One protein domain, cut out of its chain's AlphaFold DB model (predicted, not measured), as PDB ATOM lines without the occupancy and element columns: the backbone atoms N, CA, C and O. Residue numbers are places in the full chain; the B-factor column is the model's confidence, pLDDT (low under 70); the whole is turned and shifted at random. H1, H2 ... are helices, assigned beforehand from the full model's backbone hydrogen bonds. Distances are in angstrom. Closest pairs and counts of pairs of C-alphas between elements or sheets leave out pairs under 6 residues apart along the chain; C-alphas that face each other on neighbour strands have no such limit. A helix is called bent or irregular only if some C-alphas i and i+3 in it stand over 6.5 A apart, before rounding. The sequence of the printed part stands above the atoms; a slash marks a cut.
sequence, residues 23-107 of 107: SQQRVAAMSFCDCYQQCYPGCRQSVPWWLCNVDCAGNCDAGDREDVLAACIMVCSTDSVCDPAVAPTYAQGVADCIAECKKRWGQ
ATOM      1  N   SER A  23     237.635 171.385 253.105       65.00
ATOM      2  CA  SER A  23     238.353 172.571 253.595       65.00
ATOM      3  C   SER A  23     239.654 172.811 252.823       65.00
ATOM      4  O   SER A  23     239.963 173.948 252.486       65.00
ATOM      5  N   GLN A  24     240.359 171.740 252.458       64.38
ATOM      6  CA  GLN A  24     241.568 171.786 251.637       64.38
ATOM      7  C   GLN A  24     241.317 172.336 250.223       64.38
ATOM      8  O   GLN A  24     242.100 173.151 249.751       64.38
ATOM      9  N   GLN A  25     240.206 171.967 249.576       65.75
ATOM     10  CA  GLN A  25     239.830 172.528 248.271       65.75
ATOM     11  C   GLN A  25     239.452 174.009 248.379       65.75
ATOM     12  O   GLN A  25     239.784 174.786 247.492       65.75
ATOM     13  N   ARG A  26     238.819 174.431 249.485       62.69
ATOM     14  CA  ARG A  26     238.538 175.859 249.722       62.69
ATOM     15  C   ARG A  26     239.817 176.674 249.907       62.69
ATOM     16  O   ARG A  26     239.916 177.762 249.357       62.69
ATOM     17  N   VAL A  27     240.781 176.152 250.667       67.56
ATOM     18  CA  VAL A  27     242.074 176.817 250.893       67.56
ATOM     19  C   VAL A  27     242.875 176.903 249.595       67.56
ATOM     20  O   VAL A  27     243.398 177.969 249.295       67.56
ATOM     21  N   ALA A  28     242.909 175.829 248.800       73.06
ATOM     22  CA  ALA A  28     243.568 175.823 247.493       73.06
ATOM     23  C   ALA A  28     242.941 176.843 246.524       73.06
ATOM     24  O   ALA A  28     243.658 177.597 245.869       73.06
ATOM     25  N   ALA A  29     241.606 176.929 246.488       77.69
ATOM     26  CA  ALA A  29     240.902 177.929 245.688       77.69
ATOM     27  C   ALA A  29     241.187 179.366 246.165       77.69
ATOM     28  O   ALA A  29     241.401 180.249 245.342       77.69
ATOM     29  N   MET A  30     241.251 179.602 247.483       81.06
ATOM     30  CA  MET A  30     241.652 180.900 248.040       81.06
ATOM     31  C   MET A  30     243.085 181.272 247.647       81.06
ATOM     32  O   MET A  30     243.297 182.368 247.139       81.06
ATOM     33  N   SER A  31     244.053 180.361 247.802       86.94
ATOM     34  CA  SER A  31     245.448 180.638 247.429       86.94
ATOM     35  C   SER A  31     245.619 180.887 245.933       86.94
ATOM     36  O   SER A  31     246.374 181.778 245.541       86.94
ATOM     37  N   PHE A  32     244.894 180.134 245.099       89.69
ATOM     38  CA  PHE A  32     244.860 180.360 243.660       89.69
ATOM     39  C   PHE A  32     244.346 181.769 243.354       89.69
ATOM     40  O   PHE A  32     244.978 182.515 242.609       89.69
ATOM     41  N   CYS A  33     243.228 182.158 243.969       89.69
ATOM     42  CA  CYS A  33     242.604 183.445 243.709       89.69
ATOM     43  C   CYS A  33     243.411 184.639 244.201       89.69
ATOM     44  O   CYS A  33     243.531 185.616 243.461       89.69
ATOM     45  N   ASP A  34     244.040 184.539 245.370       91.50
ATOM     46  CA  ASP A  34     244.944 185.573 245.871       91.50
ATOM     47  C   ASP A  34     246.125 185.790 244.912       91.50
ATOM     48  O   ASP A  34     246.511 186.930 244.640       91.50
ATOM     49  N   CYS A  35     246.692 184.707 244.369       93.12
ATOM     50  CA  CYS A  35     247.754 184.789 243.370       93.12
ATOM     51  C   CYS A  35     247.242 185.385 242.052       93.12
ATOM     52  O   CYS A  35     247.843 186.312 241.501       93.12
ATOM     53  N   TYR A  36     246.102 184.897 241.560       91.50
ATOM     54  CA  TYR A  36     245.537 185.314 240.283       91.50
ATOM     55  C   TYR A  36     245.179 186.805 240.281       91.50
ATOM     56  O   TYR A  36     245.536 187.529 239.348       91.50
ATOM     57  N   GLN A  37     244.536 187.290 241.347       90.62
ATOM     58  CA  GLN A  37     244.156 188.696 241.503       90.62
ATOM     59  C   GLN A  37     245.366 189.631 241.641       90.62
ATOM     60  O   GLN A  37     245.267 190.801 241.276       90.62
ATOM     61  N   GLN A  38     246.520 189.137 242.102       91.44
ATOM     62  CA  GLN A  38     247.774 189.899 242.089       91.44
ATOM     63  C   GLN A  38     248.446 189.893 240.706       91.44
ATOM     64  O   GLN A  38     248.978 190.914 240.273       91.44
ATOM     65  N   CYS A  39     248.397 188.766 239.992       92.38
ATOM     66  CA  CYS A  39     249.034 188.602 238.684       92.38
ATOM     67  C   CYS A  39     248.291 189.342 237.557       92.38
ATOM     68  O   CYS A  39     248.890 190.095 236.779       92.38
ATOM     69  N   TYR A  40     246.974 189.149 237.466       89.44
ATOM     70  CA  TYR A  40     246.182 189.544 236.302       89.44
ATOM     71  C   TYR A  40     246.165 191.063 236.033       89.44
ATOM     72  O   TYR A  40     246.393 191.452 234.882       89.44
ATOM     73  N   PRO A  41     245.984 191.953 237.035       89.06
ATOM     74  CA  PRO A  41     245.988 193.399 236.803       89.06
ATOM     75  C   PRO A  41     247.319 193.918 236.258       89.06
ATOM     76  O   PRO A  41     247.318 194.807 235.411       89.06
ATOM     77  N   GLY A  42     248.446 193.360 236.716       89.25
ATOM     78  CA  GLY A  42     249.775 193.707 236.210       89.25
ATOM     79  C   GLY A  42     249.968 193.251 234.766       89.25
ATOM     80  O   GLY A  42     250.388 194.035 233.918       89.25
ATOM     81  N   CYS A  43     249.575 192.013 234.457       90.38
ATOM     82  CA  CYS A  43     249.671 191.473 233.102       90.38
ATOM     83  C   CYS A  43     248.837 192.277 232.086       90.38
ATOM     84  O   CYS A  43     249.319 192.633 231.004       90.38
ATOM     85  N   ARG A  44     247.600 192.643 232.451       87.75
ATOM     86  CA  ARG A  44     246.657 193.350 231.564       87.75
ATOM     87  C   ARG A  44     247.129 194.724 231.104       87.75
ATOM     88  O   ARG A  44     246.562 195.250 230.149       87.75
ATOM     89  N   GLN A  45     248.147 195.298 231.744       90.00
ATOM     90  CA  GLN A  45     248.713 196.586 231.343       90.00
ATOM     91  C   GLN A  45     249.439 196.518 229.995       90.00
ATOM     92  O   GLN A  45     249.508 197.525 229.299       90.00
ATOM     93  N   SER A  46     249.988 195.356 229.629       88.50
ATOM     94  CA  SER A  46     250.842 195.208 228.437       88.50
ATOM     95  C   SER A  46     250.430 194.064 227.512       88.50
ATOM     96  O   SER A  46     250.946 193.960 226.401       88.50
ATOM     97  N   VAL A  47     249.519 193.196 227.953       87.38
ATOM     98  CA  VAL A  47     249.206 191.930 227.286       87.38
ATOM     99  C   VAL A  47     247.682 191.784 227.095       87.38
ATOM    100  O   VAL A  47     246.899 192.208 227.955       87.38
ATOM    101  N   PRO A  48     247.216 191.203 225.967       86.44
ATOM    102  CA  PRO A  48     245.813 190.851 225.770       86.44
ATOM    103  C   PRO A  48     245.251 189.986 226.901       86.44
ATOM    104  O   PRO A  48     245.947 189.149 227.470       86.44
ATOM    105  N   TRP A  49     243.960 190.153 227.187       85.19
ATOM    106  CA  TRP A  49     243.315 189.515 228.337       85.19
ATOM    107  C   TRP A  49     243.476 187.992 228.376       85.19
ATOM    108  O   TRP A  49     243.799 187.433 229.419       85.19
ATOM    109  N   TRP A  50     243.332 187.337 227.227       85.31
ATOM    110  CA  TRP A  50     243.368 185.885 227.116       85.31
ATOM    111  C   TRP A  50     244.767 185.309 227.370       85.31
ATOM    112  O   TRP A  50     244.886 184.242 227.961       85.31
ATOM    113  N   LEU A  51     245.837 186.026 227.007       89.19
ATOM    114  CA  LEU A  51     247.208 185.616 227.343       89.19
ATOM    115  C   LEU A  51     247.480 185.758 228.841       89.19
ATOM    116  O   LEU A  51     248.134 184.899 229.426       89.19
ATOM    117  N   CYS A  52     246.927 186.793 229.477       90.62
ATOM    118  CA  CYS A  52     247.025 186.947 230.925       90.62
ATOM    119  C   CYS A  52     246.294 185.843 231.684       90.62
ATOM    120  O   CYS A  52     246.800 185.386 232.703       90.62
ATOM    121  N   ASN A  53     245.149 185.381 231.177       89.81
ATOM    122  CA  ASN A  53     244.472 184.212 231.733       89.81
ATOM    123  C   ASN A  53     245.378 182.974 231.666       89.81
ATOM    124  O   ASN A  53     245.530 182.287 232.669       89.81
ATOM    125  N   VAL A  54     246.031 182.730 230.521       91.69
ATOM    126  CA  VAL A  54     246.941 181.585 230.339       91.69
ATOM    127  C   VAL A  54     248.138 181.640 231.290       91.69
ATOM    128  O   VAL A  54     248.472 180.631 231.913       91.69
ATOM    129  N   ASP A  55     248.781 182.805 231.398       91.88
ATOM    130  CA  ASP A  55     249.977 182.990 232.222       91.88
ATOM    131  C   ASP A  55     249.653 182.952 233.715       91.88
ATOM    132  O   ASP A  55     250.292 182.222 234.471       91.88
ATOM    133  N   CYS A  56     248.655 183.723 234.152       91.81
ATOM    134  CA  CYS A  56     248.333 183.840 235.567       91.81
ATOM    135  C   CYS A  56     247.658 182.582 236.106       91.81
ATOM    136  O   CYS A  56     248.008 182.155 237.198       91.81
ATOM    137  N   ALA A  57     246.742 181.950 235.362       90.75
ATOM    138  CA  ALA A  57     246.116 180.715 235.831       90.75
ATOM    139  C   ALA A  57     247.152 179.600 235.986       90.75
ATOM    140  O   ALA A  57     247.186 178.934 237.013       90.75
ATOM    141  N   GLY A  58     248.042 179.436 235.002       87.94
ATOM    142  CA  GLY A  58     249.019 178.359 235.060       87.94
ATOM    143  C   GLY A  58     250.136 178.572 236.086       87.94
ATOM    144  O   GLY A  58     250.584 177.615 236.701       87.94
ATOM    145  N   ASN A  59     250.562 179.818 236.318       88.50
ATOM    146  CA  ASN A  59     251.582 180.123 237.330       88.50
ATOM    147  C   ASN A  59     251.034 180.144 238.766       88.50
ATOM    148  O   ASN A  59     251.815 180.041 239.711       88.50
ATOM    149  N   CYS A  60     249.725 180.348 238.935       91.06
ATOM    150  CA  CYS A  60     249.073 180.387 240.244       91.06
ATOM    151  C   CYS A  60     248.510 179.038 240.688       91.06
ATOM    152  O   CYS A  60     248.164 178.887 241.861       91.06
ATOM    153  N   ASP A  61     248.411 178.071 239.778       87.12
ATOM    154  CA  ASP A  61     248.065 176.704 240.125       87.12
ATOM    155  C   ASP A  61     249.323 175.943 240.579       87.12
ATOM    156  O   ASP A  61     250.372 175.989 239.937       87.12
ATOM    157  N   ALA A  62     249.228 175.289 241.736       80.25
ATOM    158  CA  ALA A  62     250.315 174.518 242.344       80.25
ATOM    159  C   ALA A  62     250.124 172.997 242.184       80.25
ATOM    160  O   ALA A  62     250.859 172.220 242.800       80.25
ATOM    161  N   GLY A  63     249.103 172.583 241.431       83.44
ATOM    162  CA  GLY A  63     248.776 171.201 241.129       83.44
ATOM    163  C   GLY A  63     249.717 170.578 240.107       83.44
ATOM    164  O   GLY A  63     250.741 171.146 239.709       83.44
ATOM    165  N   ASP A  64     249.380 169.358 239.696       88.75
ATOM    166  CA  ASP A  64     250.095 168.729 238.599       88.75
ATOM    167  C   ASP A  64     249.754 169.395 237.258       88.75
ATOM    168  O   ASP A  64     248.963 170.330 237.145       88.75
ATOM    169  N   ARG A  65     250.393 168.919 236.197       87.62
ATOM    170  CA  ARG A  65     250.246 169.509 234.870       87.62
ATOM    171  C   ARG A  65     248.808 169.443 234.339       87.62
ATOM    172  O   ARG A  65     248.413 170.319 233.572       87.62
ATOM    173  N   GLU A  66     248.057 168.408 234.709       90.62
ATOM    174  CA  GLU A  66     246.662 168.246 234.301       90.62
ATOM    175  C   GLU A  66     245.767 169.222 235.068       90.62
ATOM    176  O   GLU A  66     244.923 169.875 234.449       90.62
ATOM    177  N   ASP A  67     246.013 169.399 236.367       88.50
ATOM    178  CA  ASP A  67     245.338 170.393 237.207       88.50
ATOM    179  C   ASP A  67     245.597 171.820 236.699       88.50
ATOM    180  O   ASP A  67     244.655 172.582 236.467       88.50
ATOM    181  N   VAL A  68     246.857 172.148 236.397       90.50
ATOM    182  CA  VAL A  68     247.278 173.437 235.822       90.50
ATOM    183  C   VAL A  68     246.557 173.708 234.495       90.50
ATOM    184  O   VAL A  68     246.048 174.808 234.255       90.50
ATOM    185  N   LEU A  69     246.469 172.703 233.615       93.12
ATOM    186  CA  LEU A  69     245.732 172.818 232.357       93.12
ATOM    187  C   LEU A  69     244.229 173.022 232.597       93.12
ATOM    188  O   LEU A  69     243.609 173.854 231.927       93.12
ATOM    189  N   ALA A  70     243.638 172.282 233.535       90.12
ATOM    190  CA  ALA A  70     242.221 172.379 233.859       90.12
ATOM    191  C   ALA A  70     241.867 173.762 234.428       90.12
ATOM    192  O   ALA A  70     240.896 174.376 233.978       90.12
ATOM    193  N   ALA A  71     242.684 174.289 235.342       88.62
ATOM    194  CA  ALA A  71     242.541 175.632 235.896       88.62
ATOM    195  C   ALA A  71     242.677 176.712 234.814       88.62
ATOM    196  O   ALA A  71     241.848 177.620 234.732       88.62
ATOM    197  N   CYS A  72     243.654 176.574 233.913       92.00
ATOM    198  CA  CYS A  72     243.826 177.475 232.774       92.00
ATOM    199  C   CYS A  72     242.574 177.515 231.880       92.00
ATOM    200  O   CYS A  72     242.054 178.588 231.565       92.00
ATOM    201  N   ILE A  73     242.035 176.346 231.515       91.50
ATOM    202  CA  ILE A  73     240.815 176.247 230.701       91.50
ATOM    203  C   ILE A  73     239.608 176.832 231.444       91.50
ATOM    204  O   ILE A  73     238.793 177.516 230.819       91.50
ATOM    205  N   MET A  74     239.493 176.595 232.755       88.19
ATOM    206  CA  MET A  74     238.428 177.156 233.588       88.19
ATOM    207  C   MET A  74     238.447 178.685 233.530       88.19
ATOM    208  O   MET A  74     237.442 179.286 233.158       88.19
ATOM    209  N   VAL A  75     239.601 179.308 233.782       88.62
ATOM    210  CA  VAL A  75     239.766 180.768 233.718       88.62
ATOM    211  C   VAL A  75     239.472 181.316 232.319       88.62
ATOM    212  O   VAL A  75     238.860 182.370 232.183       88.62
ATOM    213  N   CYS A  76     239.850 180.605 231.255       88.94
ATOM    214  CA  CYS A  76     239.495 180.999 229.890       88.94
ATOM    215  C   CYS A  76     237.989 180.922 229.594       88.94
ATOM    216  O   CYS A  76     237.520 181.609 228.689       88.94
ATOM    217  N   SER A  77     237.249 180.072 230.309       84.81
ATOM    218  CA  SER A  77     235.838 179.764 230.035       84.81
ATOM    219  C   SER A  77     234.860 180.518 230.937       84.81
ATOM    220  O   SER A  77     233.655 180.481 230.693       84.81
ATOM    221  N   THR A  78     235.357 181.170 231.986       76.75
ATOM    222  CA  THR A  78     234.543 181.894 232.963       76.75
ATOM    223  C   THR A  78     235.081 183.303 233.146       76.75
ATOM    224  O   THR A  78     236.273 183.481 233.374       76.75
ATOM    225  N   ASP A  79     234.213 184.306 233.154       65.38
ATOM    226  CA  ASP A  79     234.628 185.698 233.378       65.38
ATOM    227  C   ASP A  79     235.021 185.989 234.821       65.38
ATOM    228  O   ASP A  79     235.576 187.047 235.110       65.38
ATOM    229  N   SER A  80     234.737 185.053 235.727       65.62
ATOM    230  CA  SER A  80     235.111 185.173 237.120       65.62
ATOM    231  C   SER A  80     235.325 183.814 237.786       65.62
ATOM    232  O   SER A  80     234.367 183.136 238.154       65.62
ATOM    233  N   VAL A  81     236.594 183.441 237.970       71.62
ATOM    234  CA  VAL A  81     236.994 182.316 238.839       71.62
ATOM    235  C   VAL A  81     237.114 182.760 240.300       71.62
ATOM    236  O   VAL A  81     236.892 181.963 241.206       71.62
ATOM    237  N   CYS A  82     237.426 184.041 240.530       80.88
ATOM    238  CA  CYS A  82     237.834 184.561 241.838       80.88
ATOM    239  C   CYS A  82     236.974 185.707 242.385       80.88
ATOM    240  O   CYS A  82     237.158 186.110 243.528       80.88
ATOM    241  N   ASP A  83     236.010 186.191 241.604       66.88
ATOM    242  CA  ASP A  83     235.049 187.230 241.982       66.88
ATOM    243  C   ASP A  83     233.594 186.708 241.869       66.88
ATOM    244  O   ASP A  83     233.332 185.662 241.259       66.88
ATOM    245  N   PRO A  84     232.593 187.395 242.446       53.41
ATOM    246  CA  PRO A  84     231.190 187.049 242.224       53.41
ATOM    247  C   PRO A  84     230.829 187.093 240.731       53.41
ATOM    248  O   PRO A  84     231.286 187.965 239.999       53.41
ATOM    249  N   ALA A  85     230.002 186.142 240.282       47.31
ATOM    250  CA  ALA A  85     229.676 185.943 238.870       47.31
ATOM    251  C   ALA A  85     229.122 187.220 238.209       47.31
ATOM    252  O   ALA A  85     227.989 187.634 238.466       47.31
ATOM    253  N   VAL A  86     229.923 187.822 237.331       47.47
ATOM    254  CA  VAL A  86     229.514 188.901 236.426       47.47
ATOM    255  C   VAL A  86     229.210 188.283 235.060       47.47
ATOM    256  O   VAL A  86     229.814 187.283 234.678       47.47
ATOM    257  N   ALA A  87     228.237 188.844 234.338       47.31
ATOM    258  CA  ALA A  87     227.875 188.365 233.008       47.31
ATOM    259  C   ALA A  87     229.088 188.376 232.059       47.31
ATOM    260  O   ALA A  87     229.877 189.330 232.116       47.31
ATOM    261  N   PRO A  88     229.207 187.379 231.163       51.28
ATOM    262  CA  PRO A  88     230.357 187.295 230.297       51.28
ATOM    263  C   PRO A  88     230.585 188.516 229.434       51.28
ATOM    264  O   PRO A  88     229.728 188.882 228.632       51.28
ATOM    265  N   THR A  89     231.743 189.147 229.595       60.56
ATOM    266  CA  THR A  89     232.133 190.307 228.781       60.56
ATOM    267  C   THR A  89     233.050 189.903 227.635       60.56
ATOM    268  O   THR A  89     233.136 190.631 226.645       60.56
ATOM    269  N   TYR A  90     233.675 188.723 227.706       61.47
ATOM    270  CA  TYR A  90     234.702 188.303 226.756       61.47
ATOM    271  C   TYR A  90     234.288 187.063 225.953       61.47
ATOM    272  O   TYR A  90     234.853 185.989 226.104       61.47
ATOM    273  N   ALA A  91     233.328 187.201 225.033       63.78
ATOM    274  CA  ALA A  91     233.011 186.118 224.089       63.78
ATOM    275  C   ALA A  91     234.110 185.921 223.018       63.78
ATOM    276  O   ALA A  91     234.286 184.829 222.478       63.78
ATOM    277  N   GLN A  92     234.857 186.980 222.695       71.56
ATOM    278  CA  GLN A  92     235.916 186.955 221.683       71.56
ATOM    279  C   GLN A  92     237.269 186.636 222.319       71.56
ATOM    280  O   GLN A  92     237.769 187.425 223.117       71.56
ATOM    281  N   GLY A  93     237.880 185.518 221.916       78.06
ATOM    282  CA  GLY A  93     239.215 185.093 222.360       78.06
ATOM    283  C   GLY A  93     239.228 183.902 223.323       78.06
ATOM    284  O   GLY A  93     240.304 183.413 223.646       78.06
ATOM    285  N   VAL A  94     238.066 183.376 223.736       87.25
ATOM    286  CA  VAL A  94     237.970 182.160 224.577       87.25
ATOM    287  C   VAL A  94     238.608 180.951 223.890       87.25
ATOM    288  O   VAL A  94     239.373 180.216 224.509       87.25
ATOM    289  N   ALA A  95     238.329 180.751 222.598       89.56
ATOM    290  CA  ALA A  95     238.898 179.641 221.836       89.56
ATOM    291  C   ALA A  95     240.431 179.735 221.743       89.56
ATOM    292  O   ALA A  95     241.114 178.731 221.946       89.56
ATOM    293  N   ASP A  96     240.958 180.940 221.510       90.38
ATOM    294  CA  ASP A  96     242.400 181.200 221.455       90.38
ATOM    295  C   ASP A  96     243.050 181.000 222.831       90.38
ATOM    296  O   ASP A  96     244.090 180.354 222.940       90.38
ATOM    297  N   CYS A  97     242.385 181.456 223.898       91.69
ATOM    298  CA  CYS A  97     242.788 181.236 225.286       91.69
ATOM    299  C   CYS A  97     242.932 179.737 225.592       91.69
ATOM    300  O   CYS A  97     243.987 179.280 226.028       91.69
ATOM    301  N   ILE A  98     241.901 178.942 225.286       92.94
ATOM    302  CA  ILE A  98     241.901 177.489 225.511       92.94
ATOM    303  C   ILE A  98     242.974 176.795 224.663       92.94
ATOM    304  O   ILE A  98     243.632 175.865 225.138       92.94
ATOM    305  N   ALA A  99     243.150 177.208 223.405       94.56
ATOM    306  CA  ALA A  99     244.173 176.642 222.533       94.56
ATOM    307  C   ALA A  99     245.583 176.881 223.095       94.56
ATOM    308  O   ALA A  99     246.399 175.956 223.132       94.56
ATOM    309  N   GLU A 100     245.854 178.083 223.601       94.62
ATOM    310  CA  GLU A 100     247.147 178.422 224.194       94.62
ATOM    311  C   GLU A 100     247.351 177.773 225.571       94.62
ATOM    312  O   GLU A 100     248.458 177.306 225.844       94.62
ATOM    313  N   CYS A 101     246.293 177.582 226.374       94.56
ATOM    314  CA  CYS A 101     246.356 176.727 227.567       94.56
ATOM    315  C   CYS A 101     246.849 175.318 227.219       94.56
ATOM    316  O   CYS A 101     247.804 174.827 227.816       94.56
ATOM    317  N   LYS A 102     246.241 174.670 226.216       95.44
ATOM    318  CA  LYS A 102     246.624 173.313 225.788       95.44
ATOM    319  C   LYS A 102     248.060 173.253 225.288       95.44
ATOM    320  O   LYS A 102     248.788 172.316 225.598       95.44
ATOM    321  N   LYS A 103     248.482 174.254 224.520       94.81
ATOM    322  CA  LYS A 103     249.836 174.324 223.970       94.81
ATOM    323  C   LYS A 103     250.897 174.489 225.058       94.81
ATOM    324  O   LYS A 103     251.955 173.869 224.954       94.81
ATOM    325  N   ARG A 104     250.626 175.320 226.069       92.50
ATOM    326  CA  ARG A 104     251.590 175.679 227.117       92.50
ATOM    327  C   ARG A 104     251.604 174.705 228.289       92.50
ATOM    328  O   ARG A 104     252.674 174.390 228.793       92.50
ATOM    329  N   TRP A 105     250.436 174.210 228.681       90.69
ATOM    330  CA  TRP A 105     250.255 173.399 229.884       90.69
ATOM    331  C   TRP A 105     249.852 171.950 229.596       90.69
ATOM    332  O   TRP A 105     249.737 171.178 230.537       90.69
ATOM    333  N   GLY A 106     249.674 171.555 228.326       86.62
ATOM    334  CA  GLY A 106     249.216 170.214 227.925       86.62
ATOM    335  C   GLY A 106     250.268 169.224 227.389       86.62
ATOM    336  O   GLY A 106     249.915 168.065 227.192       86.62
ATOM    337  N   GLN A 107     251.543 169.610 227.209       77.94
ATOM    338  CA  GLN A 107     252.689 168.733 226.838       77.94
ATOM    339  C   GLN A 107     253.411 167.979 227.961       77.94
ATOM    340  O   GLN A 107     253.976 168.665 228.844       77.94
TER     341      GLN A 107
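Overview. This is residues 23 to 107 of the 107 residues of the protein "Predicted protein" of Hordeum vulgare subsp. vulgare (UniProt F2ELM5). Three helices, H2, H3 and H4, form a compact up-and-down bundle with their centres in a triangle, and a longer helix, H1, packs at a slant on H2 and stays apart from H3 and H4. A long loop of residues 78 to 93 joins H3 to H4. The printed part has 85 residues with four named helices, in the order H1, H2, H3, H4, and no named strand; its class is all helix. The whole is compact, with a radius of gyration of the C-alphas of 12.0 A, and spans 35 by 31 by 22 A.

Along the chain. H1, the longest helix, holds residues 23 to 43 and is 30.1 A from first to last C-alpha, from Ser 23 at (238.353, 172.571, 253.595) to Cys 43 at (249.671, 191.473, 233.102). It is irregular, but only just: C-alphas 38 and 41 are 6.6 A apart, and its line is a rough one. H2, residues 49 to 60, measures 16.1 A. H3, residues 65 to 77, measures 18.3 A. H4, residues 94 to 105, measures 16.0 A and ends with C-alpha 105 at (250.255, 173.399, 229.884).

Arrangement. H1 touches H2, the hub, which touches the three other helices. The closest C-alphas of H1 and H2, those of Phe 32 and Cys 60, are 5.4 A apart; this helical hairpin has a steep tilt of 45 degrees, opposite ways. H2 and H3, also a hairpin, touch, closest at the C-alphas of Ala 57 and Cys 72, 5.0 A apart; they run opposite ways at a shallow tilt of 33 degrees, only just short of steep. H2 and H4 touch at the C-alphas of Trp 50 and Cys 97, their closest pair at 5.0 A, and run the same way at a shallow tilt of 34.6 degrees, only just short of steep. H3 and H4, the third hairpin, touch at a shallow tilt of 13 degrees, opposite ways; their closest C-alphas are those of Leu 69 and Trp 105, 5.2 A apart. H1 is apart from H3 and from H4. Each O i to N i+4 pair in H2, H3 and H4 is within hydrogen-bond range; in H1 15 of 17 are.

Size, cuts and confidence. The two C-alphas farthest apart, those of Ser 23 and Ser 46, are 36.1 A apart. The printed part has no cut and ends at Gln 107, the chain's last residue. The links from H1 to H2 and from H2 to H3 are tight; the link from H3 to H4, 16 residues, is long, and its C-alphas lie 8 to 17 A from the mean of all C-alphas. The mean pLDDT of the printed part is 82.7, with residues 23 to 27, 79 to 80 and 83 to 91 under 70.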